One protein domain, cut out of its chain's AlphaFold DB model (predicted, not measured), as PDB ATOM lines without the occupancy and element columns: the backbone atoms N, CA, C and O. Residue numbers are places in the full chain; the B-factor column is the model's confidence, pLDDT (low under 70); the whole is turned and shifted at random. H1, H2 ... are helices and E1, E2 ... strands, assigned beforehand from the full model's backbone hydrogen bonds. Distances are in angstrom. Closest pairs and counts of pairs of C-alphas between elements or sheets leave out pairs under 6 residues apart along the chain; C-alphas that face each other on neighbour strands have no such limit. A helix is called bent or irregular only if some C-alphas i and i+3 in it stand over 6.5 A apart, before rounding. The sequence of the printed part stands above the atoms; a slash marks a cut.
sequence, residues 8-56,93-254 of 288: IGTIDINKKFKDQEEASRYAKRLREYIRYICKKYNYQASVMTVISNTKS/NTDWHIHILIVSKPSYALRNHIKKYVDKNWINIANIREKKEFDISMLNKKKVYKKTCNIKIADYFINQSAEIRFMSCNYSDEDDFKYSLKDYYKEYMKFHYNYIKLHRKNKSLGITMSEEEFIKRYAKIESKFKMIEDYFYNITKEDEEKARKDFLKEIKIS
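Overview. This is residues 8 to 56 and 93 to 254 of the 288 residues of an uncharacterized protein of Firmicutes bacterium CAG:822 (UniProt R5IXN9). A twisted four-stranded sheet is sandwiched between H1 and H2 on one face and H4 and the first part of H5 on the other, making three layers. From that second face H5 and H6a run off as a long helical hairpin, and H6b turns away from its near end like an arm whose residues 244 to 254 stick out; a loop with H3, residues 130 to 143, also sticks out. The 211 printed residues include, along the chain, E1 H1 E2 E3 H2 H3 H4 E4 H5 H6, a mixed class; the sheet order is E1 E3 E2 E4, antiparallel throughout. The whole is only just compact, close to loose, with a radius of gyration of the C-alphas of 20.0 A and spans of 59 by 48 by 44 A.

Along the chain. E1 is residues 8 to 17, from C-alpha 8 at (27.409, 40.033, -45.626), and bends by 57 degrees at residue 14. H1, residues 20 to 41, is 31.5 A long; E2 is residues 44 to 54, 31.2 A. E3, residues 93 to 105, is 35.2 A long and bends by 62 degrees at residue 96. H2 is residues 107 to 121, H3 136 to 140, H4 153 to 160 and E4 163 to 170. H5, residues 181 to 204, is 33.9 A long. H6, residues 211 to 254, was assigned as one helix by its hydrogen bonds but is bent, C-alphas 235 and 238 being 7.9 A apart. Its arms are H6a, 211 to 235, itself irregular with C-alphas 221 and 224 7.4 A apart, and H6b, 238 to 254, ending at C-alpha 254, (-2.658, 43.826, -45.830).

Arrangement. N 9 and O 102 of E1 and E3 are 2.8 A apart, N 48 and O 101 of E2 and E3 2.8 A, and N 47 and O 167 of E2 and E4 2.8 A, within hydrogen-bond range. E1, H1 and E2 form a split strand-helix-strand unit, two strands running the same way with E3 between them, its crossover right-handed. H1 touches H2 at a steep tilt of 50 degrees, opposite ways, closest at C-alphas 34 and 114, 6.9 A. H4, on the opposite face from H1, has a height over the sheet of 8.1 A. H5, on the same face as H4, only just stands up from the sheet, its line rising 42 degrees. The hairpin H5 and H6a touch at a shallow tilt of 17 degrees, opposite ways, closest at C-alphas 187 and 225, 5.2 A. H6a only grazes the sheet with residues 232 to 235, and the lines of the arms H6a and H6b are about perpendicular, at 81 degrees. H3 is apart from H2 and H4. Every O i to N i+4 pair is within range in H1, H2, H4, H5 and H6b; H6a has 18 of 21, and H3 0 of 1 beside 2 of 2 O i to N i+3 pairs.

Size, cuts and confidence. C-alphas 133 and 210, the farthest apart, are 60.3 A apart. Residues 57 to 92 are not printed; C-alphas 56 and 93 are 10.0 A apart across the cut. The links H2 to H3 and H3 to H4 are long. Mean pLDDT of the printed part is 80.3, with 46 residues under 70, among them 123 to 149 and 201 to 208.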
ATOM      1  N   ILE A   8      27.378  39.393 -46.941       88.06
ATOM      2  CA  ILE A   8      27.409  40.033 -45.626       88.06
ATOM      3  C   ILE A   8      26.413  39.330 -44.707       88.06
ATOM      4  O   ILE A   8      25.343  38.901 -45.143       88.06
ATOM      5  N   GLY A   9      26.757  39.157 -43.434       83.75
ATOM      6  CA  GLY A   9      25.825  38.659 -42.429       83.75
ATOM      7  C   GLY A   9      26.144  39.134 -41.030       83.75
ATOM      8  O   GLY A   9      27.273  39.514 -40.726       83.75
ATOM      9  N   THR A  10      25.132  39.046 -40.180       83.69
ATOM     10  CA  THR A  10      25.237  39.300 -38.750       83.69
ATOM     11  C   THR A  10      25.015  38.039 -37.945       83.69
ATOM     12  O   THR A  10      24.248  37.157 -38.333       83.69
ATOM     13  N   ILE A  11      25.721  37.948 -36.824       79.94
ATOM     14  CA  ILE A  11      25.513  36.918 -35.816       79.94
ATOM     15  C   ILE A  11      25.433  37.631 -34.475       79.94
ATOM     16  O   ILE A  11      26.435  38.153 -33.981       79.94
ATOM     17  N   ASP A  12      24.235  37.632 -33.902       74.38
ATOM     18  CA  ASP A  12      24.008  38.088 -32.539       74.38
ATOM     19  C   ASP A  12      24.130  36.892 -31.609       74.38
ATOM     20  O   ASP A  12      23.376  35.918 -31.698       74.38
ATOM     21  N   ILE A  13      25.115  36.942 -30.717       76.25
ATOM     22  CA  ILE A  13      25.303  35.875 -29.747       76.25
ATOM     23  C   ILE A  13      24.297  36.107 -28.622       76.25
ATOM     24  O   ILE A  13      24.452  37.018 -27.812       76.25
ATOM     25  N   ASN A  14      23.282  35.241 -28.537       67.88
ATOM     26  CA  ASN A  14      22.220  35.309 -27.523       67.88
ATOM     27  C   ASN A  14      22.699  34.967 -26.089       67.88
ATOM     28  O   ASN A  14      21.910  34.714 -25.182       67.88
ATOM     29  N   LYS A  15      24.017  34.933 -25.884       74.19
ATOM     30  CA  LYS A  15      24.669  34.664 -24.612       74.19
ATOM     31  C   LYS A  15      24.969  35.978 -23.903       74.19
ATOM     32  O   LYS A  15      25.503  36.899 -24.519       74.19
ATOM     33  N   LYS A  16      24.667  36.037 -22.607       81.81
ATOM     34  CA  LYS A  16      25.037  37.155 -21.741       81.81
ATOM     35  C   LYS A  16      26.263  36.799 -20.901       81.81
ATOM     36  O   LYS A  16      26.290  35.724 -20.304       81.81
ATOM     37  N   PHE A  17      27.267  37.669 -20.916       84.12
ATOM     38  CA  PHE A  17      28.539  37.515 -20.202       84.12
ATOM     39  C   PHE A  17      28.514  38.304 -18.893       84.12
ATOM     40  O   PHE A  17      27.878  39.356 -18.823       84.12
ATOM     41  N   LYS A  18      29.219  37.804 -17.876       85.88
ATOM     42  CA  LYS A  18      29.334  38.413 -16.546       85.88
ATOM     43  C   LYS A  18      29.809  39.860 -16.628       85.88
ATOM     44  O   LYS A  18      29.228  40.752 -16.019       85.88
ATOM     45  N   ASP A  19      30.867  40.076 -17.395       87.88
ATOM     46  CA  ASP A  19      31.548  41.355 -17.527       87.88
ATOM     47  C   ASP A  19      32.160  41.519 -18.930       87.88
ATOM     48  O   ASP A  19      32.145  40.610 -19.774       87.88
ATOM     49  N   GLN A  20      32.691  42.716 -19.191       90.44
ATOM     50  CA  GLN A  20      33.363  43.034 -20.447       90.44
ATOM     51  C   GLN A  20      34.558  42.113 -20.705       90.44
ATOM     52  O   GLN A  20      34.823  41.767 -21.854       90.44
ATOM     53  N   GLU A  21      35.300  41.729 -19.666       91.12
ATOM     54  CA  GLU A  21      36.529  40.953 -19.799       91.12
ATOM     55  C   GLU A  21      36.236  39.516 -20.236       91.12
ATOM     56  O   GLU A  21      36.885  38.992 -21.148       91.12
ATOM     57  N   GLU A  22      35.216  38.886 -19.659       90.38
ATOM     58  CA  GLU A  22      34.705  37.598 -20.098       90.38
ATOM     59  C   GLU A  22      34.253  37.664 -21.562       90.38
ATOM     60  O   GLU A  22      34.770  36.901 -22.387       90.38
ATOM     61  N   ALA A  23      33.389  38.622 -21.920       91.06
ATOM     62  CA  ALA A  23      32.972  38.828 -23.310       91.06
ATOM     63  C   ALA A  23      34.187  39.020 -24.237       91.06
ATOM     64  O   ALA A  23      34.267  38.443 -25.326       91.06
ATOM     65  N   SER A  24      35.193  39.766 -23.777       92.44
ATOM     66  CA  SER A  24      36.426  40.031 -24.509       92.44
ATOM     67  C   SER A  24      37.260  38.774 -24.733       92.44
ATOM     68  O   SER A  24      37.781  38.583 -25.838       92.44
ATOM     69  N   ARG A  25      37.365  37.876 -23.745       92.88
ATOM     70  CA  ARG A  25      38.047  36.577 -23.885       92.88
ATOM     71  C   ARG A  25      37.340  35.683 -24.904       92.88
ATOM     72  O   ARG A  25      38.002  35.145 -25.796       92.88
ATOM     73  N   TYR A  26      36.012  35.580 -24.840       91.62
ATOM     74  CA  TYR A  26      35.228  34.798 -25.804       91.62
ATOM     75  C   TYR A  26      35.300  35.372 -27.222       91.62
ATOM     76  O   TYR A  26      35.487  34.621 -28.180       91.62
ATOM     77  N   ALA A  27      35.288  36.699 -27.368       92.19
ATOM     78  CA  ALA A  27      35.517  37.360 -28.649       92.19
ATOM     79  C   ALA A  27      36.913  37.060 -29.234       92.19
ATOM     80  O   ALA A  27      37.045  36.915 -30.450       92.19
ATOM     81  N   LYS A  28      37.978  36.936 -28.415       94.00
ATOM     82  CA  LYS A  28      39.303  36.492 -28.914       94.00
ATOM     83  C   LYS A  28      39.229  35.070 -29.456       94.00
ATOM     84  O   LYS A  28      39.603  34.856 -30.605       94.00
ATOM     85  N   ARG A  29      38.713  34.135 -28.651       92.44
ATOM     86  CA  ARG A  29      38.594  32.711 -29.013       92.44
ATOM     87  C   ARG A  29      37.807  32.522 -30.305       92.44
ATOM     88  O   ARG A  29      38.232  31.775 -31.181       92.44
ATOM     89  N   LEU A  30      36.704  33.252 -30.452       92.25
ATOM     90  CA  LEU A  30      35.880  33.175 -31.647       92.25
ATOM     91  C   LEU A  30      36.619  33.648 -32.903       92.25
ATOM     92  O   LEU A  30      36.534  32.994 -33.934       92.25
ATOM     93  N   ARG A  31      37.379  34.746 -32.833       94.81
ATOM     94  CA  ARG A  31      38.168  35.215 -33.986       94.81
ATOM     95  C   ARG A  31      39.245  34.215 -34.399       94.81
ATOM     96  O   ARG A  31      39.427  34.011 -35.595       94.81
ATOM     97  N   GLU A  32      39.918  33.585 -33.438       95.75
ATOM     98  CA  GLU A  32      40.895  32.531 -33.739       95.75
ATOM     99  C   GLU A  32      40.226  31.317 -34.390       95.75
ATOM    100  O   GLU A  32      40.727  30.804 -35.388       95.75
ATOM    101  N   TYR A  33      39.041  30.923 -33.914       95.25
ATOM    102  CA  TYR A  33      38.250  29.883 -34.567       95.25
ATOM    103  C   TYR A  33      37.888  30.251 -36.014       95.25
ATOM    104  O   TYR A  33      38.068  29.434 -36.916       95.25
ATOM    105  N   ILE A  34      37.427  31.482 -36.269       94.81
ATOM    106  CA  ILE A  34      37.105  31.926 -37.634       94.81
ATOM    107  C   ILE A  34      38.359  31.876 -38.515       94.81
ATOM    108  O   ILE A  34      38.294  31.335 -39.615       94.81
ATOM    109  N   ARG A  35      39.507  32.367 -38.028       96.44
ATOM    110  CA  ARG A  35      40.777  32.309 -38.769       96.44
ATOM    111  C   ARG A  35      41.174  30.868 -39.096       96.44
ATOM    112  O   ARG A  35      41.559  30.590 -40.229       96.44
ATOM    113  N   TYR A  36      41.036  29.954 -38.134       97.25
ATOM    114  CA  TYR A  36      41.278  28.527 -38.339       97.25
ATOM    115  C   TYR A  36      40.384  27.947 -39.440       97.25
ATOM    116  O   TYR A  36      40.886  27.275 -40.337       97.25
ATOM    117  N   ILE A  37      39.077  28.233 -39.419       96.00
ATOM    118  CA  ILE A  37      38.144  27.766 -40.455       96.00
ATOM    119  C   ILE A  37      38.508  28.356 -41.818       96.00
ATOM    120  O   ILE A  37      38.546  27.621 -42.802       96.00
ATOM    121  N   CYS A  38      38.830  29.647 -41.886       95.75
ATOM    122  CA  CYS A  38      39.236  30.265 -43.142       95.75
ATOM    123  C   CYS A  38      40.497  29.619 -43.722       95.75
ATOM    124  O   CYS A  38      40.518  29.332 -44.915       95.75
ATOM    125  N   LYS A  39      41.495  29.318 -42.881       96.81
ATOM    126  CA  LYS A  39      42.710  28.603 -43.292       96.81
ATOM    127  C   LYS A  39      42.415  27.168 -43.729       96.81
ATOM    128  O   LYS A  39      42.943  26.714 -44.729       96.81
ATOM    129  N   LYS A  40      41.568  26.448 -42.988       96.62
ATOM    130  CA  LYS A  40      41.247  25.040 -43.258       96.62
ATOM    131  C   LYS A  40      40.511  24.833 -44.584       96.62
ATOM    132  O   LYS A  40      40.687  23.795 -45.211       96.62
ATOM    133  N   TYR A  41      39.656  25.776 -44.972       94.19
ATOM    134  CA  TYR A  41      38.773  25.626 -46.132       94.19
ATOM    135  C   TYR A  41      39.089  26.592 -47.286       94.19
ATOM    136  O   TYR A  41      38.294  26.696 -48.226       94.19
ATOM    137  N   ASN A  42      40.228  27.291 -47.230       94.12
ATOM    138  CA  ASN A  42      40.648  28.287 -48.221       94.12
ATOM    139  C   ASN A  42      39.544  29.327 -48.479       94.12
ATOM    140  O   ASN A  42      39.007  29.461 -49.589       94.12
ATOM    141  N   TYR A  43      39.104  29.980 -47.399       94.38
ATOM    142  CA  TYR A  43      38.094  31.040 -47.433       94.38
ATOM    143  C   TYR A  43      38.734  32.408 -47.220       94.38
ATOM    144  O   TYR A  43      39.788  32.536 -46.592       94.38
ATOM    145  N   GLN A  44      38.012  33.437 -47.654       94.88
ATOM    146  CA  GLN A  44      38.316  34.827 -47.346       94.88
ATOM    147  C   GLN A  44      37.203  35.461 -46.503       94.88
ATOM    148  O   GLN A  44      36.014  35.165 -46.682       94.88
ATOM    149  N   ALA A  45      37.587  36.298 -45.538       95.44
ATOM    150  CA  ALA A  45      36.667  36.948 -44.614       95.44
ATOM    151  C   ALA A  45      37.213  38.274 -44.068       95.44
ATOM    152  O   ALA A  45      38.395  38.396 -43.759       95.44
ATOM    153  N   SER A  46      36.315  39.236 -43.865       96.56
ATOM    154  CA  SER A  46      36.507  40.407 -43.015       96.56
ATOM    155  C   SER A  46      35.437  40.401 -41.925       96.56
ATOM    156  O   SER A  46      34.245  40.275 -42.204       96.56
ATOM    157  N   VAL A  47      35.862  40.498 -40.670       95.44
ATOM    158  CA  VAL A  47      35.025  40.332 -39.481       95.44
ATOM    159  C   VAL A  47      35.189  41.532 -38.565       95.44
ATOM    160  O   VAL A  47      36.306  41.925 -38.223       95.44
ATOM    161  N   MET A  48      34.060  42.069 -38.116       95.12
ATOM    162  CA  MET A  48      33.969  43.031 -37.029       95.12
ATOM    163  C   MET A  48      33.239  42.367 -35.865       95.12
ATOM    164  O   MET A  48      32.071  42.005 -35.973       95.12
ATOM    165  N   THR A  49      33.941  42.192 -34.752       93.50
ATOM    166  CA  THR A  49      33.380  41.696 -33.495       93.50
ATOM    167  C   THR A  49      33.203  42.871 -32.550       93.50
ATOM    168  O   THR A  49      34.163  43.596 -32.286       93.50
ATOM    169  N   VAL A  50      31.990  43.051 -32.045       91.50
ATOM    170  CA  VAL A  50      31.614  44.151 -31.165       91.50
ATOM    171  C   VAL A  50      31.134  43.603 -29.836       91.50
ATOM    172  O   VAL A  50      30.371  42.645 -29.798       91.50
ATOM    173  N   ILE A  51      31.600  44.218 -28.754       90.62
ATOM    174  CA  ILE A  51      31.145  43.959 -27.393       90.62
ATOM    175  C   ILE A  51      30.412  45.205 -26.918       90.62
ATOM    176  O   ILE A  51      30.964  46.309 -26.963       90.62
ATOM    177  N   SER A  52      29.181  45.018 -26.470       87.19
ATOM    178  CA  SER A  52      28.288  46.085 -26.032       87.19
ATOM    179  C   SER A  52      27.537  45.664 -24.773       87.19
ATOM    180  O   SER A  52      27.307  44.480 -24.504       87.19
ATOM    181  N   ASN A  53      27.152  46.667 -23.990       86.06
ATOM    182  CA  ASN A  53      26.275  46.528 -22.835       86.06
ATOM    183  C   ASN A  53      25.263  47.681 -22.760       86.06
ATOM    184  O   ASN A  53      24.651  47.878 -21.719       86.06
ATOM    185  N   THR A  54      25.039  48.437 -23.838       75.94
ATOM    186  CA  THR A  54      24.130  49.594 -23.848       75.94
ATOM    187  C   THR A  54      23.111  49.523 -24.983       75.94
ATOM    188  O   THR A  54      23.366  48.972 -26.057       75.94
ATOM    189  N   LYS A  55      21.922  50.093 -24.756       70.25
ATOM    190  CA  LYS A  55      20.884  50.261 -25.788       70.25
ATOM    191  C   LYS A  55      21.282  51.341 -26.806       70.25
ATOM    192  O   LYS A  55      21.982  52.295 -26.473       70.25
ATOM    193  N   SER A  56      20.829  51.178 -28.047       56.50
ATOM    194  CA  SER A  56      21.415  51.783 -29.256       56.50
ATOM    195  C   SER A  56      21.325  53.277 -29.407       56.50
ATOM    196  O   SER A  56      22.122  53.868 -30.128       56.50
ATOM    197  N   ASN A  93      21.471  50.274 -19.645       76.00
ATOM    198  CA  ASN A  93      22.421  49.175 -19.613       76.00
ATOM    199  C   ASN A  93      21.702  47.850 -19.904       76.00
ATOM    200  O   ASN A  93      20.519  47.653 -19.636       76.00
ATOM    201  N   THR A  94      22.436  46.940 -20.515       73.94
ATOM    202  CA  THR A  94      22.036  45.582 -20.867       73.94
ATOM    203  C   THR A  94      23.171  44.655 -20.478       73.94
ATOM    204  O   THR A  94      24.305  45.094 -20.296       73.94
ATOM    205  N   ASP A  95      22.888  43.363 -20.373       82.44
ATOM    206  CA  ASP A  95      23.936  42.393 -20.079       82.44
ATOM    207  C   ASP A  95      24.965  42.359 -21.219       82.44
ATOM    208  O   ASP A  95      24.584  42.437 -22.396       82.44
ATOM    209  N   TRP A  96      26.248  42.201 -20.883       86.56
ATOM    210  CA  TRP A  96      27.337  42.143 -21.859       86.56
ATOM    211  C   TRP A  96      27.064  41.079 -22.918       86.56
ATOM    212  O   TRP A  96      26.740  39.934 -22.600       86.56
ATOM    213  N   HIS A  97      27.176  41.452 -24.188       86.00
ATOM    214  CA  HIS A  97      26.924  40.559 -25.315       86.00
ATOM    215  C   HIS A  97      27.848  40.875 -26.489       86.00
ATOM    216  O   HIS A  97      28.520  41.907 -26.520       86.00
ATOM    217  N   ILE A  98      27.911  39.932 -27.430       87.69
ATOM    218  CA  ILE A  98      28.780  40.009 -28.601       87.69
ATOM    219  C   ILE A  98      27.918  40.069 -29.859       87.69
ATOM    220  O   ILE A  98      27.096  39.181 -30.101       87.69
ATOM    221  N   HIS A  99      28.179  41.075 -30.682       89.06
ATOM    222  CA  HIS A  99      27.697  41.173 -32.051       89.06
ATOM    223  C   HIS A  99      28.828  40.868 -33.026       89.06
ATOM    224  O   HIS A  99      29.986  41.232 -32.804       89.06
ATOM    225  N   ILE A 100      28.499  40.222 -34.138       89.88
ATOM    226  CA  ILE A 100      29.449  39.964 -35.215       89.88
ATOM    227  C   ILE A 100      28.841  40.450 -36.513       89.88
ATOM    228  O   ILE A 100      27.759  40.006 -36.888       89.88
ATOM    229  N   LEU A 101      29.572  41.296 -37.228       92.12
ATOM    230  CA  LEU A 101      29.360  41.542 -38.646       92.12
ATOM    231  C   LEU A 101      30.458  40.825 -39.426       92.12
ATOM    232  O   LEU A 101      31.640  40.942 -39.096       92.12
ATOM    233  N   ILE A 102      30.073  40.076 -40.453       91.81
ATOM    234  CA  ILE A 102      31.001  39.309 -41.276       91.81
ATOM    235  C   ILE A 102      30.713  39.508 -42.757       91.81
ATOM    236  O   ILE A 102      29.581  39.354 -43.208       91.81
ATOM    237  N   VAL A 103      31.766  39.797 -43.512       92.88
ATOM    238  CA  VAL A 103      31.803  39.738 -44.974       92.88
ATOM    239  C   VAL A 103      32.696  38.569 -45.332       92.88
ATOM    240  O   VAL A 103      33.811  38.478 -44.830       92.88
ATOM    241  N   SER A 104      32.204  37.617 -46.117       91.75
ATOM    242  CA  SER A 104      32.987  36.414 -46.417       91.75
ATOM    243  C   SER A 104      32.610  35.767 -47.735       91.75
ATOM    244  O   SER A 104      31.502  35.952 -48.249       91.75
ATOM    245  N   LYS A 105      33.547  34.972 -48.252       90.56
ATOM    246  CA  LYS A 105      33.389  34.150 -49.445       90.56
ATOM    247  C   LYS A 105      34.018  32.772 -49.174       90.56
ATOM    248  O   LYS A 105      35.229  32.693 -48.960       90.56
ATOM    249  N   PRO A 106      33.219  31.686 -49.143       87.38
ATOM    250  CA  PRO A 106      31.763  31.631 -49.283       87.38
ATOM    251  C   PRO A 106      31.025  32.104 -48.018       87.38
ATOM    252  O   PRO A 106      31.352  31.709 -46.899       87.38
ATOM    253  N   SER A 107      29.966  32.893 -48.210       82.62
ATOM    254  CA  SER A 107      29.267  33.579 -47.114       82.62
ATOM    255  C   SER A 107      28.542  32.645 -46.132       82.62
ATOM    256  O   SER A 107      28.727  32.715 -44.916       82.62
ATOM    257  N   TYR A 108      27.700  31.739 -46.640       81.31
ATOM    258  CA  TYR A 108      26.848  30.898 -45.790       81.31
ATOM    259  C   TYR A 108      27.625  29.815 -45.037       81.31
ATOM    260  O   TYR A 108      27.337  29.562 -43.868       81.31
ATOM    261  N   ALA A 109      28.625  29.202 -45.673       83.06
ATOM    262  CA  ALA A 109      29.380  28.112 -45.061       83.06
ATOM    263  C   ALA A 109      30.150  28.587 -43.821       83.06
ATOM    264  O   ALA A 109      30.046  27.965 -42.763       83.06
ATOM    265  N   LEU A 110      30.845  29.728 -43.907       86.75
ATOM    266  CA  LEU A 110      31.586  30.274 -42.770       86.75
ATOM    267  C   LEU A 110      30.659  30.629 -41.598       86.75
ATOM    268  O   LEU A 110      30.945  30.279 -40.453       86.75
ATOM    269  N   ARG A 111      29.505  31.249 -41.877       85.31
ATOM    270  CA  ARG A 111      28.495  31.547 -40.847       85.31
ATOM    271  C   ARG A 111      27.963  30.286 -40.170       85.31
ATOM    272  O   ARG A 111      27.816  30.272 -38.950       85.31
ATOM    273  N   ASN A 112      27.734  29.215 -40.929       82.62
ATOM    274  CA  ASN A 112      27.290  27.936 -40.379       82.62
ATOM    275  C   ASN A 112      28.351  27.299 -39.470       82.62
ATOM    276  O   ASN A 112      27.998  26.760 -38.421       82.62
ATOM    277  N   HIS A 113      29.638  27.390 -39.819       86.69
ATOM    278  CA  HIS A 113      30.723  26.946 -38.938       86.69
ATOM    279  C   HIS A 113      30.752  27.735 -37.627       86.69
ATOM    280  O   HIS A 113      30.808  27.135 -36.555       86.69
ATOM    281  N   ILE A 114      30.645  29.065 -37.702       86.69
ATOM    282  CA  ILE A 114      30.589  29.932 -36.518       86.69
ATOM    283  C   ILE A 114      29.411  29.552 -35.624       86.69
ATOM    284  O   ILE A 114      29.597  29.352 -34.425       86.69
ATOM    285  N   LYS A 115      28.217  29.402 -36.206       83.75
ATOM    286  CA  LYS A 115      27.012  29.010 -35.471       83.75
ATOM    287  C   LYS A 115      27.220  27.676 -34.753       83.75
ATOM    288  O   LYS A 115      27.046  27.611 -33.544       83.75
ATOM    289  N   LYS A 116      27.675  26.642 -35.473       82.94
ATOM    290  CA  LYS A 116      27.947  25.315 -34.894       82.94
ATOM    291  C   LYS A 116      28.959  25.382 -33.749       82.94
ATOM    292  O   LYS A 116      28.793  24.690 -32.750       82.94
ATOM    293  N   TYR A 117      29.998  26.208 -33.876       87.69
ATOM    294  CA  TYR A 117      30.984  26.398 -32.817       87.69
ATOM    295  C   TYR A 117      30.387  27.063 -31.577       87.69
ATOM    296  O   TYR A 117      30.600  26.562 -30.474       87.69
ATOM    297  N   VAL A 118      29.636  28.153 -31.743       84.50
ATOM    298  CA  VAL A 118      28.994  28.856 -30.624       84.50
ATOM    299  C   VAL A 118      27.982  27.940 -29.939       84.50
ATOM    300  O   VAL A 118      28.088  27.725 -28.735       84.50
ATOM    301  N   ASP A 119      27.073  27.328 -30.700       79.81
ATOM    302  CA  ASP A 119      26.037  26.441 -30.159       79.81
ATOM    303  C   ASP A 119      26.644  25.265 -29.382       79.81
ATOM    304  O   ASP A 119      26.161  24.924 -28.310       79.81
ATOM    305  N   LYS A 120      27.724  24.657 -29.895       82.44
ATOM    306  CA  LYS A 120      28.366  23.502 -29.253       82.44
ATOM    307  C   LYS A 120      29.158  23.885 -28.005       82.44
ATOM    308  O   LYS A 120      29.097  23.186 -27.002       82.44
ATOM    309  N   ASN A 121      29.954  24.951 -28.072       82.00
ATOM    310  CA  ASN A 121      30.956  25.228 -27.040       82.00
ATOM    311  C   ASN A 121      30.447  26.170 -25.948       82.00
ATOM    312  O   ASN A 121      31.055  26.249 -24.882       82.00
ATOM    313  N   TRP A 122      29.405  26.960 -26.220       80.25
ATOM    314  CA  TRP A 122      28.973  28.040 -25.326       80.25
ATOM    315  C   TRP A 122      27.649  27.726 -24.609       80.25
ATOM    316  O   TRP A 122      27.150  28.560 -23.854       80.25
ATOM    317  N   ILE A 123      27.117  26.509 -24.790       65.88
ATOM    318  CA  ILE A 123      25.844  26.037 -24.218       65.88
ATOM    319  C   ILE A 123      25.864  25.926 -22.683       65.88
ATOM    320  O   ILE A 123      24.847  26.174 -22.039       65.88
ATOM    321  N   ASN A 124      27.032  25.611 -22.106       60.62
ATOM    322  CA  ASN A 124      27.233  25.378 -20.668       60.62
ATOM    323  C   ASN A 124      27.852  26.568 -19.929       60.62
ATOM    324  O   ASN A 124      28.111  26.486 -18.733       60.62
ATOM    325  N   ILE A 125      28.116  27.682 -20.615       65.56
ATOM    326  CA  ILE A 125      28.525  28.899 -19.912       65.56
ATOM    327  C   ILE A 125      27.327  29.309 -19.047       65.56
ATOM    328  O   ILE A 125      26.209  29.362 -19.566       65.56
ATOM    329  N   ALA A 126      27.529  29.626 -17.768       61.03
ATOM    330  CA  ALA A 126      26.462  30.098 -16.882       61.03
ATOM    331  C   ALA A 126      25.824  31.362 -17.476       61.03
ATOM    332  O   ALA A 126      26.523  32.325 -17.792       61.03
ATOM    333  N   ASN A 127      24.534  31.330 -17.820       58.44
ATOM    334  CA  ASN A 127      23.837  32.513 -18.334       58.44
ATOM    335  C   ASN A 127      23.352  33.297 -17.123       58.44
ATOM    336  O   ASN A 127      22.754  32.702 -16.238       58.44
ATOM    337  N   ILE A 128      23.634  34.601 -17.073       56.62
ATOM    338  CA  ILE A 128      23.222  35.451 -15.940       56.62
ATOM    339  C   ILE A 128      21.701  35.398 -15.753       56.62
ATOM    340  O   ILE A 128      21.193  35.553 -14.651       56.62
ATOM    341  N   ARG A 129      20.966  35.149 -16.840       50.19
ATOM    342  CA  ARG A 129      19.542  34.849 -16.782       50.19
ATOM    343  C   ARG A 129      19.357  33.349 -16.629       50.19
ATOM    344  O   ARG A 129      19.896  32.591 -17.440       50.19
ATOM    345  N   GLU A 130      18.543  32.956 -15.654       43.69
ATOM    346  CA  GLU A 130      17.962  31.617 -15.597       43.69
ATOM    347  C   GLU A 130      17.462  31.223 -16.989       43.69
ATOM    348  O   GLU A 130      16.926  32.055 -17.737       43.69
ATOM    349  N   LYS A 131      17.679  29.957 -17.364       48.59
ATOM    350  CA  LYS A 131      17.037  29.373 -18.540       48.59
ATOM    351  C   LYS A 131      15.531  29.453 -18.285       48.59
ATOM    352  O   LYS A 131      14.975  28.536 -17.701       48.59
ATOM    353  N   LYS A 132      14.881  30.553 -18.686       45.78
ATOM    354  CA  LYS A 132      13.423  30.579 -18.800       45.78
ATOM    355  C   LYS A 132      13.036  29.329 -19.577       45.78
ATOM    356  O   LYS A 132      13.673  29.050 -20.601       45.78
ATOM    357  N   GLU A 133      12.066  28.581 -19.059       38.66
ATOM    358  CA  GLU A 133      11.517  27.423 -19.752       38.66
ATOM    359  C   GLU A 133      11.250  27.793 -21.209       38.66
ATOM    360  O   GLU A 133      10.835  28.913 -21.529       38.66
ATOM    361  N   PHE A 134      11.619  26.878 -22.099       40.03
ATOM    362  CA  PHE A 134      11.546  27.094 -23.529       40.03
ATOM    363  C   PHE A 134      10.082  27.295 -23.932       40.03
ATOM    364  O   PHE A 134       9.326  26.343 -24.093       40.03
ATOM    365  N   ASP A 135       9.682  28.554 -24.075       41.72
ATOM    366  CA  ASP A 135       8.353  28.922 -24.541       41.72
ATOM    367  C   ASP A 135       8.259  28.625 -26.045       41.72
ATOM    368  O   ASP A 135       8.824  29.337 -26.883       41.72
ATOM    369  N   ILE A 136       7.550  27.543 -26.377       41.72
ATOM    370  CA  ILE A 136       7.302  27.062 -27.744       41.72
ATOM    371  C   ILE A 136       6.701  28.175 -28.625       41.72
ATOM    372  O   ILE A 136       6.985  28.219 -29.823       41.72
ATOM    373  N   SER A 137       5.982  29.153 -28.055       40.84
ATOM    374  CA  SER A 137       5.456  30.309 -28.801       40.84
ATOM    375  C   SER A 137       6.558  31.226 -29.364       40.84
ATOM    376  O   SER A 137       6.333  31.980 -30.316       40.84
ATOM    377  N   MET A 138       7.791  31.150 -28.842       38.97
ATOM    378  CA  MET A 138       8.940  31.888 -29.374       38.97
ATOM    379  C   MET A 138       9.512  31.294 -30.665       38.97
ATOM    380  O   MET A 138      10.208  32.018 -31.379       38.97
ATOM    381  N   LEU A 139       9.182  30.048 -31.029       34.81
ATOM    382  CA  LEU A 139       9.534  29.483 -32.342       34.81
ATOM    383  C   LEU A 139       8.871  30.259 -33.495       34.81
ATOM    384  O   LEU A 139       9.471  30.407 -34.561       34.81
ATOM    385  N   ASN A 140       7.701  30.865 -33.255       33.22
ATOM    386  CA  ASN A 140       7.033  31.751 -34.214       33.22
ATOM    387  C   ASN A 140       7.731  33.117 -34.363       33.22
ATOM    388  O   ASN A 140       7.532  33.829 -35.354       33.22
ATOM    389  N   LYS A 141       8.609  33.502 -33.427       35.59
ATOM    390  CA  LYS A 141       9.424  34.717 -33.540       35.59
ATOM    391  C   LYS A 141      10.667  34.398 -34.375       35.59
ATOM    392  O   LYS A 141      11.710  34.035 -33.843       35.59
ATOM    393  N   LYS A 142      10.584  34.630 -35.693       36.03
ATOM    394  CA  LYS A 142      11.683  34.619 -36.696       36.03
ATOM    395  C   LYS A 142      12.849  35.604 -36.395       36.03
ATOM    396  O   LYS A 142      13.321  36.294 -37.294       36.03
ATOM    397  N   LYS A 143      13.301  35.765 -35.147       37.16
ATOM    398  CA  LYS A 143      14.146  36.899 -34.721       37.16
ATOM    399  C   LYS A 143      15.614  36.579 -34.455       37.16
ATOM    400  O   LYS A 143      16.370  37.514 -34.235       37.16
ATOM    401  N   VAL A 144      16.046  35.318 -34.500       38.69
ATOM    402  CA  VAL A 144      17.447  34.992 -34.158       38.69
ATOM    403  C   VAL A 144      18.412  35.293 -35.313       38.69
ATOM    404  O   VAL A 144      19.577  35.592 -35.081       38.69
ATOM    405  N   TYR A 145      17.931  35.292 -36.560       38.78
ATOM    406  CA  TYR A 145      18.764  35.535 -37.738       38.78
ATOM    407  C   TYR A 145      18.015  36.409 -38.745       38.78
ATOM    408  O   TYR A 145      17.104  35.938 -39.430       38.78
ATOM    409  N   LYS A 146      18.386  37.689 -38.863       48.03
ATOM    410  CA  LYS A 146      17.928  38.505 -39.997       48.03
ATOM    411  C   LYS A 146      18.565  37.934 -41.271       48.03
ATOM    412  O   LYS A 146      19.786  37.916 -41.402       48.03
ATOM    413  N   LYS A 147      17.734  37.409 -42.184       47.56
ATOM    414  CA  LYS A 147      18.161  36.725 -43.425       47.56
ATOM    415  C   LYS A 147      18.862  37.650 -44.428       47.56
ATOM    416  O   LYS A 147      19.559  37.154 -45.306       47.56
ATOM    417  N   THR A 148      18.733  38.964 -44.266       53.75
ATOM    418  CA  THR A 148      19.447  39.985 -45.034       53.75
ATOM    419  C   THR A 148      20.061  40.993 -44.072       53.75
ATOM    420  O   THR A 148      19.432  41.431 -43.106       53.75
ATOM    421  N   CYS A 149      21.332  41.307 -44.297       66.88
ATOM    422  CA  CYS A 149      22.114  42.157 -43.417       66.88
ATOM    423  C   CYS A 149      22.710  43.299 -44.232       66.88
ATOM    424  O   CYS A 149      23.725  43.114 -44.893       66.88
ATOM    425  N   ASN A 150      22.079  44.468 -44.158       76.12
ATOM    426  CA  ASN A 150      22.589  45.686 -44.776       76.12
ATOM    427  C   ASN A 150      23.828  46.183 -44.010       76.12
ATOM    428  O   ASN A 150      23.854  46.132 -42.776       76.12
ATOM    429  N   ILE A 151      24.837  46.684 -44.730       86.19
ATOM    430  CA  ILE A 151      26.066  47.244 -44.149       86.19
ATOM    431  C   ILE A 151      25.803  48.331 -43.096       86.19
ATOM    432  O   ILE A 151      26.561  48.421 -42.139       86.19
ATOM    433  N   LYS A 152      24.691  49.070 -43.178       84.69
ATOM    434  CA  LYS A 152      24.276  50.088 -42.196       84.69
ATOM    435  C   LYS A 152      24.124  49.565 -40.766       84.69
ATOM    436  O   LYS A 152      24.170  50.345 -39.819       84.69
ATOM    437  N   ILE A 153      23.983  48.252 -40.565       84.31
ATOM    438  CA  ILE A 153      24.030  47.676 -39.212       84.31
ATOM    439  C   ILE A 153      25.403  47.862 -38.546       84.31
ATOM    440  O   ILE A 153      25.510  47.821 -37.321       84.31
ATOM    441  N   ALA A 154      26.457  48.079 -39.338       87.56
ATOM    442  CA  ALA A 154      27.784  48.383 -38.837       87.56
ATOM    443  C   ALA A 154      27.785  49.680 -38.022       87.56
ATOM    444  O   ALA A 154      28.347  49.685 -36.931       87.56
ATOM    445  N   ASP A 155      27.115  50.734 -38.493       87.56
ATOM    446  CA  ASP A 155      27.013  52.020 -37.789       87.56
ATOM    447  C   ASP A 155      26.387  51.843 -36.406       87.56
ATOM    448  O   ASP A 155      26.890  52.348 -35.399       87.56
ATOM    449  N   TYR A 156      25.311  51.056 -36.359       82.75
ATOM    450  CA  TYR A 156      24.620  50.686 -35.131       82.75
ATOM    451  C   TYR A 156      25.569  49.973 -34.152       82.75
ATOM    452  O   TYR A 156      25.710  50.402 -33.004       82.75
ATOM    453  N   PHE A 157      26.307  48.958 -34.613       86.62
ATOM    454  CA  PHE A 157      27.292  48.268 -33.775       86.62
ATOM    455  C   PHE A 157      28.434  49.182 -33.321       86.62
ATOM    456  O   PHE A 157      28.855  49.112 -32.168       86.62
ATOM    457  N   ILE A 158      28.936  50.053 -34.196       87.31
ATOM    458  CA  ILE A 158      30.035  50.966 -33.873       87.31
ATOM    459  C   ILE A 158      29.630  51.913 -32.738       87.31
ATOM    460  O   ILE A 158      30.393  52.085 -31.786       87.31
ATOM    461  N   ASN A 159      28.425  52.480 -32.796       81.44
ATOM    462  CA  ASN A 159      27.960  53.452 -31.805       81.44
ATOM    463  C   ASN A 159      27.698  52.852 -30.419       81.44
ATOM    464  O   ASN A 159      27.923  53.528 -29.417       81.44
ATOM    465  N   GLN A 160      27.284  51.586 -30.356       79.38
ATOM    466  CA  GLN A 160      27.022  50.860 -29.105       79.38
ATOM    467  C   GLN A 160      28.240  50.178 -28.494       79.38
ATOM    468  O   GLN A 160      28.169  49.608 -27.403       79.38
ATOM    469  N   SER A 161      29.343  50.144 -29.228       84.19
ATOM    470  CA  SER A 161      30.485  49.339 -28.841       84.19
ATOM    471  C   SER A 161      31.210  49.919 -27.627       84.19
ATOM    472  O   SER A 161      31.639  51.070 -27.621       84.19
ATOM    473  N   ALA A 162      31.416  49.088 -26.611       84.81
ATOM    474  CA  ALA A 162      32.440  49.327 -25.600       84.81
ATOM    475  C   ALA A 162      33.811  48.874 -26.124       84.81
ATOM    476  O   ALA A 162      34.843  49.482 -25.839       84.81
ATOM    477  N   GLU A 163      33.820  47.808 -26.928       89.06
ATOM    478  CA  GLU A 163      35.010  47.291 -27.586       89.06
ATOM    479  C   GLU A 163      34.678  46.830 -29.011       89.06
ATOM    480  O   GLU A 163      33.679  46.149 -29.242       89.06
ATOM    481  N   ILE A 164      35.549  47.169 -29.966       91.56
ATOM    482  CA  ILE A 164      35.489  46.671 -31.344       91.56
ATOM    483  C   ILE A 164      36.804  45.986 -31.680       91.56
ATOM    484  O   ILE A 164      37.889  46.518 -31.424       91.56
ATOM    485  N   ARG A 165      36.714  44.828 -32.329       93.75
ATOM    486  CA  ARG A 165      37.859  44.114 -32.881       93.75
ATOM    487  C   ARG A 165      37.627  43.753 -34.330       93.75
ATOM    488  O   ARG A 165      36.550  43.309 -34.708       93.75
ATOM    489  N   PHE A 166      38.693  43.871 -35.108       95.25
ATOM    490  CA  PHE A 166      38.698  43.511 -36.517       95.25
ATOM    491  C   PHE A 166      39.548  42.268 -36.749       95.25
ATOM    492  O   PHE A 166      40.518  42.017 -36.024       95.25
ATOM    493  N   MET A 167      39.180  41.504 -37.765       95.06
ATOM    494  CA  MET A 167      39.983  40.429 -38.325       95.06
ATOM    495  C   MET A 167      39.731  40.382 -39.830       95.06
ATOM    496  O   MET A 167      38.586  40.479 -40.254       95.06
ATOM    497  N   SER A 168      40.795  40.251 -40.616       95.88
ATOM    498  CA  SER A 168      40.704  39.945 -42.041       95.88
ATOM    499  C   SER A 168      41.635  38.779 -42.342       95.88
ATOM    500  O   SER A 168      42.697  38.663 -41.724       95.88
ATOM    501  N   CYS A 169      41.231  37.919 -43.265       94.81
ATOM    502  CA  CYS A 169      42.062  36.851 -43.794       94.81
ATOM    503  C   CYS A 169      41.636  36.518 -45.220       94.81
ATOM    504  O   CYS A 169      40.438  36.453 -45.501       94.81
ATOM    505  N   ASN A 170      42.614  36.229 -46.069       95.62
ATOM    506  CA  ASN A 170      42.410  35.653 -47.384       95.62
ATOM    507  C   ASN A 170      43.329  34.430 -47.501       95.62
ATOM    508  O   ASN A 170      44.548  34.570 -47.514       95.62
ATOM    509  N   TYR A 171      42.733  33.240 -47.490       94.94
ATOM    510  CA  TYR A 171      43.423  31.972 -47.760       94.94
ATOM    511  C   TYR A 171      42.914  31.328 -49.056       94.94
ATOM    512  O   TYR A 171      43.119  30.140 -49.274       94.94
ATOM    513  N   SER A 172      42.164  32.074 -49.869       90.12
ATOM    514  CA  SER A 172      41.755  31.642 -51.205       90.12
ATOM    515  C   SER A 172      42.753  32.115 -52.254       90.12
ATOM    516  O   SER A 172      43.419  33.122 -52.051       90.12
ATOM    517  N   ASP A 173      42.769  31.454 -53.408       88.62
ATOM    518  CA  ASP A 173      43.553  31.865 -54.584       88.62
ATOM    519  C   ASP A 173      42.889  33.023 -55.363       88.62
ATOM    520  O   ASP A 173      43.061  33.164 -56.569       88.62
ATOM    521  N   GLU A 174      42.053  33.818 -54.693       88.25
ATOM    522  CA  GLU A 174      41.291  34.920 -55.278       88.25
ATOM    523  C   GLU A 174      41.793  36.261 -54.734       88.25
ATOM    524  O   GLU A 174      42.291  36.327 -53.605       88.25
ATOM    525  N   ASP A 175      41.577  37.337 -55.495       90.00
ATOM    526  CA  ASP A 175      41.842  38.699 -55.032       90.00
ATOM    527  C   ASP A 175      41.116  38.999 -53.712       90.00
ATOM    528  O   ASP A 175      39.977  38.568 -53.480       90.00
ATOM    529  N   ASP A 176      41.791  39.762 -52.850       90.88
ATOM    530  CA  ASP A 176      41.237  40.202 -51.572       90.88
ATOM    531  C   ASP A 176      40.082  41.199 -51.778       90.88
ATOM    532  O   ASP A 176      39.905  41.811 -52.839       90.88
ATOM    533  N   PHE A 177      39.283  41.403 -50.734       91.69
ATOM    534  CA  PHE A 177      38.236  42.414 -50.759       91.69
ATOM    535  C   PHE A 177      38.831  43.808 -50.980       91.69
ATOM    536  O   PHE A 177      39.756  44.222 -50.282       91.69
ATOM    537  N   LYS A 178      38.218  44.589 -51.881       93.94
ATOM    538  CA  LYS A 178      38.613  45.985 -52.138       93.94
ATOM    539  C   LYS A 178      38.636  46.825 -50.856       93.94
ATOM    540  O   LYS A 178      39.493  47.690 -50.703       93.94
ATOM    541  N   TYR A 179      37.685  46.579 -49.953       95.00
ATOM    542  CA  TYR A 179      37.625  47.209 -48.638       95.00
ATOM    543  C   TYR A 179      37.336  46.176 -47.553       95.00
ATOM    544  O   TYR A 179      36.506  45.282 -47.728       95.00
ATOM    545  N   SER A 180      37.967  46.344 -46.390       95.44
ATOM    546  CA  SER A 180      37.669  45.565 -45.188       95.44
ATOM    547  C   SER A 180      36.657  46.279 -44.281       95.44
ATOM    548  O   SER A 180      36.474  47.496 -44.351       95.44
ATOM    549  N   LEU A 181      36.051  45.554 -43.334       95.56
ATOM    550  CA  LEU A 181      35.216  46.171 -42.290       95.56
ATOM    551  C   LEU A 181      36.011  47.141 -41.395       95.56
ATOM    552  O   LEU A 181      35.443  48.054 -40.797       95.56
ATOM    553  N   LYS A 182      37.341  46.984 -41.323       95.75
ATOM    554  CA  LYS A 182      38.227  47.938 -40.643       95.75
ATOM    555  C   LYS A 182      38.327  49.256 -41.413       95.75
ATOM    556  O   LYS A 182      38.438  50.307 -40.783       95.75
ATOM    557  N   ASP A 183      38.293  49.215 -42.744       95.38
ATOM    558  CA  ASP A 183      38.308  50.418 -43.583       95.38
ATOM    559  C   ASP A 183      36.971  51.150 -43.505       95.38
ATOM    560  O   ASP A 183      36.971  52.363 -43.291       95.38
ATOM    561  N   TYR A 184      35.857  50.404 -43.521       95.31
ATOM    562  CA  TYR A 184      34.526  50.942 -43.226       95.31
ATOM    563  C   TYR A 184      34.521  51.701 -41.897       95.31
ATOM    564  O   TYR A 184      34.213  52.888 -41.856       95.31
ATOM    565  N   TYR A 185      34.969  51.054 -40.814       94.06
ATOM    566  CA  TYR A 185      35.050  51.679 -39.494       94.06
ATOM    567  C   TYR A 185      35.902  52.954 -39.480       94.06
ATOM    568  O   TYR A 185      35.515  53.963 -38.891       94.06
ATOM    569  N   LYS A 186      37.087  52.922 -40.098       92.38
ATOM    570  CA  LYS A 186      37.990  54.081 -40.119       92.38
ATOM    571  C   LYS A 186      37.344  55.281 -40.803       92.38
ATOM    572  O   LYS A 186      37.444  56.387 -40.274       92.38
ATOM    573  N   GLU A 187      36.735  55.076 -41.968       93.94
ATOM    574  CA  GLU A 187      36.114  56.165 -42.722       93.94
ATOM    575  C   GLU A 187      34.796  56.617 -42.077       93.94
ATOM    576  O   GLU A 187      34.587  57.822 -41.975       93.94
ATOM    577  N   TYR A 188      34.004  55.708 -41.489       91.75
ATOM    578  CA  TYR A 188      32.841  56.056 -40.656       91.75
ATOM    579  C   TYR A 188      33.221  57.013 -39.520       91.75
ATOM    580  O   TYR A 188      32.624  58.075 -39.348       91.75
ATOM    581  N   MET A 189      34.272  56.685 -38.760       87.56
ATOM    582  CA  MET A 189      34.707  57.521 -37.637       87.56
ATOM    583  C   MET A 189      35.210  58.899 -38.088       87.56
ATOM    584  O   MET A 189      35.005  59.886 -37.378       87.56
ATOM    585  N   LYS A 190      35.878  58.986 -39.246       89.25
ATOM    586  CA  LYS A 190      36.320  60.267 -39.822       89.25
ATOM    587  C   LYS A 190      35.133  61.105 -40.280       89.25
ATOM    588  O   LYS A 190      35.078  62.288 -39.946       89.25
ATOM    589  N   PHE A 191      34.203  60.486 -41.006       89.94
ATOM    590  CA  PHE A 191      32.954  61.097 -41.442       89.94
ATOM    591  C   PHE A 191      32.202  61.674 -40.240       89.94
ATOM    592  O   PHE A 191      32.000  62.884 -40.171       89.94
ATOM    593  N   HIS A 192      31.915  60.847 -39.232       85.62
ATOM    594  CA  HIS A 192      31.152  61.247 -38.051       85.62
ATOM    595  C   HIS A 192      31.823  62.391 -37.268       85.62
ATOM    596  O   HIS A 192      31.168  63.352 -36.861       85.62
ATOM    597  N   TYR A 193      33.147  62.339 -37.092       84.38
ATOM    598  CA  TYR A 193      33.896  63.405 -36.424       84.38
ATOM    599  C   TYR A 193      33.836  64.737 -37.188       84.38
ATOM    600  O   TYR A 193      33.556  65.785 -36.599       84.38
ATOM    601  N   ASN A 194      34.088  64.704 -38.497       85.75
ATOM    602  CA  ASN A 194      34.081  65.901 -39.336       85.75
ATOM    603  C   ASN A 194      32.671  66.485 -39.476       85.75
ATOM    604  O   ASN A 194      32.521  67.704 -39.433       85.75
ATOM    605  N   TYR A 195      31.654  65.627 -39.559       85.94
ATOM    606  CA  TYR A 195      30.243  66.001 -39.542       85.94
ATOM    607  C   TYR A 195      29.881  66.784 -38.272       85.94
ATOM    608  O   TYR A 195      29.399  67.914 -38.352       85.94
ATOM    609  N   ILE A 196      30.213  66.250 -37.087       82.00
ATOM    610  CA  ILE A 196      29.986  66.952 -35.812       82.00
ATOM    611  C   ILE A 196      30.727  68.293 -35.786       82.00
ATOM    612  O   ILE A 196      30.177  69.295 -35.329       82.00
ATOM    613  N   LYS A 197      31.978  68.333 -36.263       83.00
ATOM    614  CA  LYS A 197      32.779  69.564 -36.298       83.00
ATOM    615  C   LYS A 197      32.150  70.623 -37.209       83.00
ATOM    616  O   LYS A 197      32.135  71.792 -36.827       83.00
ATOM    617  N   LEU A 198      31.628  70.224 -38.371       83.94
ATOM    618  CA  LEU A 198      30.941  71.110 -39.312       83.94
ATOM    619  C   LEU A 198      29.682  71.715 -38.672       83.94
ATOM    620  O   LEU A 198      29.544  72.935 -38.639       83.94
ATOM    621  N   HIS A 199      28.827  70.880 -38.073       79.12
ATOM    622  CA  HIS A 199      27.603  71.335 -37.404       79.12
ATOM    623  C   HIS A 199      27.870  72.217 -36.183       79.12
ATOM    624  O   HIS A 199      27.185  73.220 -35.990       79.12
ATOM    625  N   ARG A 200      28.870  71.877 -35.359       74.12
ATOM    626  CA  ARG A 200      29.245  72.706 -34.205       74.12
ATOM    627  C   ARG A 200      29.730  74.075 -34.644       74.12
ATOM    628  O   ARG A 200      29.239  75.054 -34.112       74.12
ATOM    629  N   LYS A 201      30.626  74.153 -35.634       69.56
ATOM    630  CA  LYS A 201      31.087  75.444 -36.160       69.56
ATOM    631  C   LYS A 201      29.930  76.311 -36.656       69.56
ATOM    632  O   LYS A 201      29.920  77.495 -36.353       69.56
ATOM    633  N   ASN A 202      28.961  75.711 -37.349       67.31
ATOM    634  CA  ASN A 202      27.789  76.431 -37.849       67.31
ATOM    635  C   ASN A 202      26.901  76.951 -36.696       67.31
ATOM    636  O   ASN A 202      26.449  78.086 -36.714       67.31
ATOM    637  N   LYS A 203      26.702  76.149 -35.637       65.38
ATOM    638  CA  LYS A 203      25.798  76.494 -34.524       65.38
ATOM    639  C   LYS A 203      26.432  77.349 -33.415       65.38
ATOM    640  O   LYS A 203      25.733  78.149 -32.809       65.38
ATOM    641  N   SER A 204      27.713  77.154 -33.092       56.84
ATOM    642  CA  SER A 204      28.350  77.736 -31.896       56.84
ATOM    643  C   SER A 204      29.211  78.969 -32.161       56.84
ATOM    644  O   SER A 204      29.566  79.646 -31.207       56.84
ATOM    645  N   LEU A 205      29.603  79.234 -33.410       55.88
ATOM    646  CA  LEU A 205      30.460  80.379 -33.751       55.88
ATOM    647  C   LEU A 205      29.691  81.526 -34.421       55.88
ATOM    648  O   LEU A 205      30.318  82.490 -34.839       55.88
ATOM    649  N   GLY A 206      28.366  81.409 -34.581       55.16
ATOM    650  CA  GLY A 206      27.562  82.400 -35.310       55.16
ATOM    651  C   GLY A 206      27.950  82.551 -36.787       55.16
ATOM    652  O   GLY A 206      27.518  83.492 -37.439       55.16
ATOM    653  N   ILE A 207      28.776  81.640 -37.318       59.88
ATOM    654  CA  ILE A 207      29.190  81.635 -38.719       59.88
ATOM    655  C   ILE A 207      28.047  81.009 -39.512       59.88
ATOM    656  O   ILE A 207      27.989  79.787 -39.644       59.88
ATOM    657  N   THR A 208      27.147  81.839 -40.030       65.38
ATOM    658  CA  THR A 208      26.120  81.447 -40.999       65.38
ATOM    659  C   THR A 208      26.788  81.153 -42.336       65.38
ATOM    660  O   THR A 208      26.891  81.990 -43.226       65.38
ATOM    661  N   MET A 209      27.307  79.937 -42.462       73.31
ATOM    662  CA  MET A 209      27.696  79.390 -43.756       73.31
ATOM    663  C   MET A 209      26.440  79.246 -44.619       73.31
ATOM    664  O   MET A 209      25.413  78.784 -44.117       73.31
ATOM    665  N   SER A 210      26.518  79.627 -45.898       81.62
ATOM    666  CA  SER A 210      25.395  79.441 -46.820       81.62
ATOM    667  C   SER A 210      25.044  77.956 -46.951       81.62
ATOM    668  O   SER A 210      25.894  77.076 -46.771       81.62
ATOM    669  N   GLU A 211      23.783  77.666 -47.266       81.44
ATOM    670  CA  GLU A 211      23.309  76.293 -47.460       81.44
ATOM    671  C   GLU A 211      24.137  75.553 -48.523       81.44
ATOM    672  O   GLU A 211      24.579  74.423 -48.303       81.44
ATOM    673  N   GLU A 212      24.458  76.227 -49.628       84.88
ATOM    674  CA  GLU A 212      25.293  75.688 -50.705       84.88
ATOM    675  C   GLU A 212      26.703  75.308 -50.233       84.88
ATOM    676  O   GLU A 212      27.210  74.223 -50.545       84.88
ATOM    677  N   GLU A 213      27.354  76.174 -49.450       85.50
ATOM    678  CA  GLU A 213      28.692  75.892 -48.940       85.50
ATOM    679  C   GLU A 213      28.667  74.734 -47.932       85.50
ATOM    680  O   GLU A 213      29.557  73.871 -47.944       85.50
ATOM    681  N   PHE A 214      27.621  74.661 -47.104       84.81
ATOM    682  CA  PHE A 214      27.415  73.544 -46.191       84.81
ATOM    683  C   PHE A 214      27.280  72.221 -46.955       84.81
ATOM    684  O   PHE A 214      28.009  71.273 -46.647       84.81
ATOM    685  N   ILE A 215      26.421  72.167 -47.979       86.44
ATOM    686  CA  ILE A 215      26.208  70.980 -48.820       86.44
ATOM    687  C   ILE A 215      27.521  70.549 -49.483       86.44
ATOM    688  O   ILE A 215      27.901  69.378 -49.410       86.44
ATOM    689  N   LYS A 216      28.275  71.492 -50.060       89.69
ATOM    690  CA  LYS A 216      29.558  71.207 -50.720       89.69
ATOM    691  C   LYS A 216      30.590  70.625 -49.751       89.69
ATOM    692  O   LYS A 216      31.288  69.659 -50.077       89.69
ATOM    693  N   ARG A 217      30.699  71.186 -48.541       87.50
ATOM    694  CA  ARG A 217      31.611  70.676 -47.504       87.50
ATOM    695  C   ARG A 217      31.155  69.324 -46.962       87.50
ATOM    696  O   ARG A 217      32.002  68.454 -46.763       87.50
ATOM    697  N   TYR A 218      29.853  69.141 -46.753       87.75
ATOM    698  CA  TYR A 218      29.269  67.872 -46.325       87.75
ATOM    699  C   TYR A 218      29.562  66.760 -47.340       87.75
ATOM    700  O   TYR A 218      30.154  65.747 -46.969       87.75
ATOM    701  N   ALA A 219      29.286  66.991 -48.626       89.38
ATOM    702  CA  ALA A 219      29.556  66.033 -49.697       89.38
ATOM    703  C   ALA A 219      31.041  65.636 -49.755       89.38
ATOM    704  O   ALA A 219      31.382  64.459 -49.889       89.38
ATOM    705  N   LYS A 220      31.956  66.599 -49.569       90.69
ATOM    706  CA  LYS A 220      33.398  66.319 -49.494       90.69
ATOM    707  C   LYS A 220      33.752  65.421 -48.302       90.69
ATOM    708  O   LYS A 220      34.556  64.504 -48.462       90.69
ATOM    709  N   ILE A 221      33.166  65.678 -47.130       88.94
ATOM    710  CA  ILE A 221      33.364  64.873 -45.912       88.94
ATOM    711  C   ILE A 221      32.818  63.447 -46.088       88.94
ATOM    712  O   ILE A 221      33.450  62.498 -45.627       88.94
ATOM    713  N   GLU A 222      31.671  63.297 -46.751       91.31
ATOM    714  CA  GLU A 222      30.973  62.020 -46.932       91.31
ATOM    715  C   GLU A 222      31.571  61.152 -48.052       91.31
ATOM    716  O   GLU A 222      31.603  59.931 -47.922       91.31
ATOM    717  N   SER A 223      32.112  61.768 -49.109       91.38
ATOM    718  CA  SER A 223      32.553  61.123 -50.360       91.38
ATOM    719  C   SER A 223      33.239  59.761 -50.194       91.38
ATOM    720  O   SER A 223      32.812  58.756 -50.765       91.38
ATOM    721  N   LYS A 224      34.299  59.697 -49.382       91.19
ATOM    722  CA  LYS A 224      35.079  58.470 -49.195       91.19
ATOM    723  C   LYS A 224      34.337  57.421 -48.371       91.19
ATOM    724  O   LYS A 224      34.452  56.234 -48.671       91.19
ATOM    725  N   PHE A 225      33.589  57.842 -47.354       93.44
ATOM    726  CA  PHE A 225      32.751  56.931 -46.577       93.44
ATOM    727  C   PHE A 225      31.663  56.328 -47.469       93.44
ATOM    728  O   PHE A 225      31.525  55.106 -47.504       93.44
ATOM    729  N   LYS A 226      30.993  57.160 -48.273       93.12
ATOM    730  CA  LYS A 226      29.941  56.733 -49.197       93.12
ATOM    731  C   LYS A 226      30.433  55.712 -50.216       93.12
ATOM    732  O   LYS A 226      29.807  54.679 -50.399       93.12
ATOM    733  N   MET A 227      31.616  55.936 -50.786       94.62
ATOM    734  CA  MET A 227      32.244  54.984 -51.707       94.62
ATOM    735  C   MET A 227      32.463  53.594 -51.078       94.62
ATOM    736  O   MET A 227      32.289  52.576 -51.752       94.62
ATOM    737  N   ILE A 228      32.870  53.526 -49.805       94.12
ATOM    738  CA  ILE A 228      33.057  52.247 -49.100       94.12
ATOM    739  C   ILE A 228      31.703  51.640 -48.706       94.12
ATOM    740  O   ILE A 228      31.524  50.429 -48.823       94.12
ATOM    741  N   GLU A 229      30.746  52.460 -48.264       93.00
ATOM    742  CA  GLU A 229      29.377  52.026 -47.970       93.00
ATOM    743  C   GLU A 229      28.737  51.367 -49.198       93.00
ATOM    744  O   GLU A 229      28.256  50.236 -49.107       93.00
ATOM    745  N   ASP A 230      28.808  52.027 -50.353       92.12
ATOM    746  CA  ASP A 230      28.221  51.553 -51.604       92.12
ATOM    747  C   ASP A 230      28.880  50.252 -52.081       92.12
ATOM    748  O   ASP A 230      28.191  49.358 -52.574       92.12
ATOM    749  N   TYR A 231      30.193  50.087 -51.876       93.62
ATOM    750  CA  TYR A 231      30.874  48.818 -52.149       93.62
ATOM    751  C   TYR A 231      30.230  47.651 -51.391       93.62
ATOM    752  O   TYR A 231      29.915  46.632 -52.003       93.62
ATOM    753  N   PHE A 232      30.003  47.796 -50.082       91.56
ATOM    754  CA  PHE A 232      29.386  46.741 -49.278       91.56
ATOM    755  C   PHE A 232      27.890  46.586 -49.563       91.56
ATOM    756  O   PHE A 232      27.403  45.459 -49.625       91.56
ATOM    757  N   TYR A 233      27.162  47.682 -49.780       88.12
ATOM    758  CA  TYR A 233      25.747  47.642 -50.152       88.12
ATOM    759  C   TYR A 233      25.520  46.857 -51.450       88.12
ATOM    760  O   TYR A 233      24.606  46.039 -51.545       88.12
ATOM    761  N   ASN A 234      26.403  47.021 -52.436       88.62
ATOM    762  CA  ASN A 234      26.324  46.283 -53.696       88.62
ATOM    763  C   ASN A 234      26.478  44.761 -53.523       88.62
ATOM    764  O   ASN A 234      25.984  44.011 -54.361       88.62
ATOM    765  N   ILE A 235      27.084  44.288 -52.428       85.94
ATOM    766  CA  ILE A 235      27.166  42.853 -52.104       85.94
ATOM    767  C   ILE A 235      25.784  42.286 -51.742       85.94
ATOM    768  O   ILE A 235      25.500  41.125 -52.033       85.94
ATOM    769  N   THR A 236      24.930  43.080 -51.092       76.44
ATOM    770  CA  THR A 236      23.611  42.656 -50.589       76.44
ATOM    771  C   THR A 236      22.441  43.173 -51.418       76.44
ATOM    772  O   THR A 236      21.310  42.771 -51.161       76.44
ATOM    773  N   LYS A 237      22.696  44.005 -52.436       79.00
ATOM    774  CA  LYS A 237      21.682  44.686 -53.252       79.00
ATOM    775  C   LYS A 237      20.573  43.763 -53.761       79.00
ATOM    776  O   LYS A 237      19.403  44.072 -53.568       79.00
ATOM    777  N   GLU A 238      20.915  42.623 -54.360       76.25
ATOM    778  CA  GLU A 238      19.918  41.670 -54.880       76.25
ATOM    779  C   GLU A 238      19.017  41.104 -53.772       76.25
ATOM    780  O   GLU A 238      17.793  41.041 -53.914       76.25
ATOM    781  N   ASP A 239      19.625  40.709 -52.651       69.31
ATOM    782  CA  ASP A 239      18.908  40.147 -51.509       69.31
ATOM    783  C   ASP A 239      18.019  41.228 -50.844       69.31
ATOM    784  O   ASP A 239      16.903  40.938 -50.404       69.31
ATOM    785  N   GLU A 240      18.470  42.487 -50.820       67.19
ATOM    786  CA  GLU A 240      17.716  43.639 -50.312       67.19
ATOM    787  C   GLU A 240      16.552  44.047 -51.225       67.19
ATOM    788  O   GLU A 240      15.446  44.292 -50.740       67.19
ATOM    789  N   GLU A 241      16.751  44.069 -52.543       74.81
ATOM    790  CA  GLU A 241      15.681  44.340 -53.509       74.81
ATOM    791  C   GLU A 241      14.588  43.273 -53.448       74.81
ATOM    792  O   GLU A 241      13.396  43.599 -53.500       74.81
ATOM    793  N   LYS A 242      14.973  42.001 -53.281       76.00
ATOM    794  CA  LYS A 242      14.026  40.903 -53.077       76.00
ATOM    795  C   LYS A 242      13.220  41.098 -51.793       76.00
ATOM    796  O   LYS A 242      11.992  41.089 -51.847       76.00
ATOM    797  N   ALA A 243      13.890  41.367 -50.670       66.94
ATOM    798  CA  ALA A 243      13.224  41.620 -49.392       66.94
ATOM    799  C   ALA A 243      12.267  42.825 -49.458       66.94
ATOM    800  O   ALA A 243      11.160  42.765 -48.921       66.94
ATOM    801  N   ARG A 244      12.646  43.902 -50.163       67.12
ATOM    802  CA  ARG A 244      11.783  45.073 -50.381       67.12
ATOM    803  C   ARG A 244      10.539  44.723 -51.194       67.12
ATOM    804  O   ARG A 244       9.445  45.165 -50.851       67.12
ATOM    805  N   LYS A 245      10.691  43.952 -52.277       73.44
ATOM    806  CA  LYS A 245       9.561  43.506 -53.108       73.44
ATOM    807  C   LYS A 245       8.591  42.641 -52.305       73.44
ATOM    808  O   LYS A 245       7.387  42.862 -52.398       73.44
ATOM    809  N   ASP A 246       9.105  41.709 -51.510       71.12
ATOM    810  CA  ASP A 246       8.284  40.838 -50.665       71.12
ATOM    811  C   ASP A 246       7.523  41.651 -49.603       71.12
ATOM    812  O   ASP A 246       6.313  41.496 -49.461       71.12
ATOM    813  N   PHE A 247       8.183  42.619 -48.960       67.25
ATOM    814  CA  PHE A 247       7.544  43.535 -48.009       67.25
ATOM    815  C   PHE A 247       6.436  44.393 -48.644       67.25
ATOM    816  O   PHE A 247       5.350  44.535 -48.085       67.25
ATOM    817  N   LEU A 248       6.667  44.949 -49.839       68.69
ATOM    818  CA  LEU A 248       5.646  45.724 -50.553       68.69
ATOM    819  C   LEU A 248       4.438  44.862 -50.946       68.69
ATOM    820  O   LEU A 248       3.307  45.346 -50.901       68.69
ATOM    821  N   LYS A 249       4.662  43.589 -51.301       73.31
ATOM    822  CA  LYS A 249       3.575  42.627 -51.531       73.31
ATOM    823  C   LYS A 249       2.783  42.378 -50.250       73.31
ATOM    824  O   LYS A 249       1.560  42.446 -50.302       73.31
ATOM    825  N   GLU A 250       3.453  42.158 -49.117       69.62
ATOM    826  CA  GLU A 250       2.793  41.991 -47.814       69.62
ATOM    827  C   GLU A 250       1.944  43.216 -47.442       69.62
ATOM    828  O   GLU A 250       0.778  43.057 -47.088       69.62
ATOM    829  N   ILE A 251       2.467  44.440 -47.609       69.75
ATOM    830  CA  ILE A 251       1.693  45.675 -47.384       69.75
ATOM    831  C   ILE A 251       0.473  45.733 -48.304       69.75
ATOM    832  O   ILE A 251      -0.621  46.069 -47.852       69.75
ATOM    833  N   LYS A 252       0.647  45.441 -49.599       71.06
ATOM    834  CA  LYS A 252      -0.453  45.488 -50.568       71.06
ATOM    835  C   LYS A 252      -1.555  44.498 -50.185       71.06
ATOM    836  O   LYS A 252      -2.722  44.873 -50.197       71.06
ATOM    837  N   ILE A 253      -1.184  43.276 -49.798       72.75
ATOM    838  CA  ILE A 253      -2.122  42.253 -49.317       72.75
ATOM    839  C   ILE A 253      -2.817  42.724 -48.035       72.75
ATOM    840  O   ILE A 253      -4.038  42.641 -47.963       72.75
ATOM    841  N   SER A 254      -2.081  43.289 -47.071       67.06
ATOM    842  CA  SER A 254      -2.658  43.826 -45.830       67.06
ATOM    843  C   SER A 254      -3.705  44.906 -46.110       67.06
ATOM    844  O   SER A 254      -4.800  44.848 -45.566       67.06
TER     845      SER A 254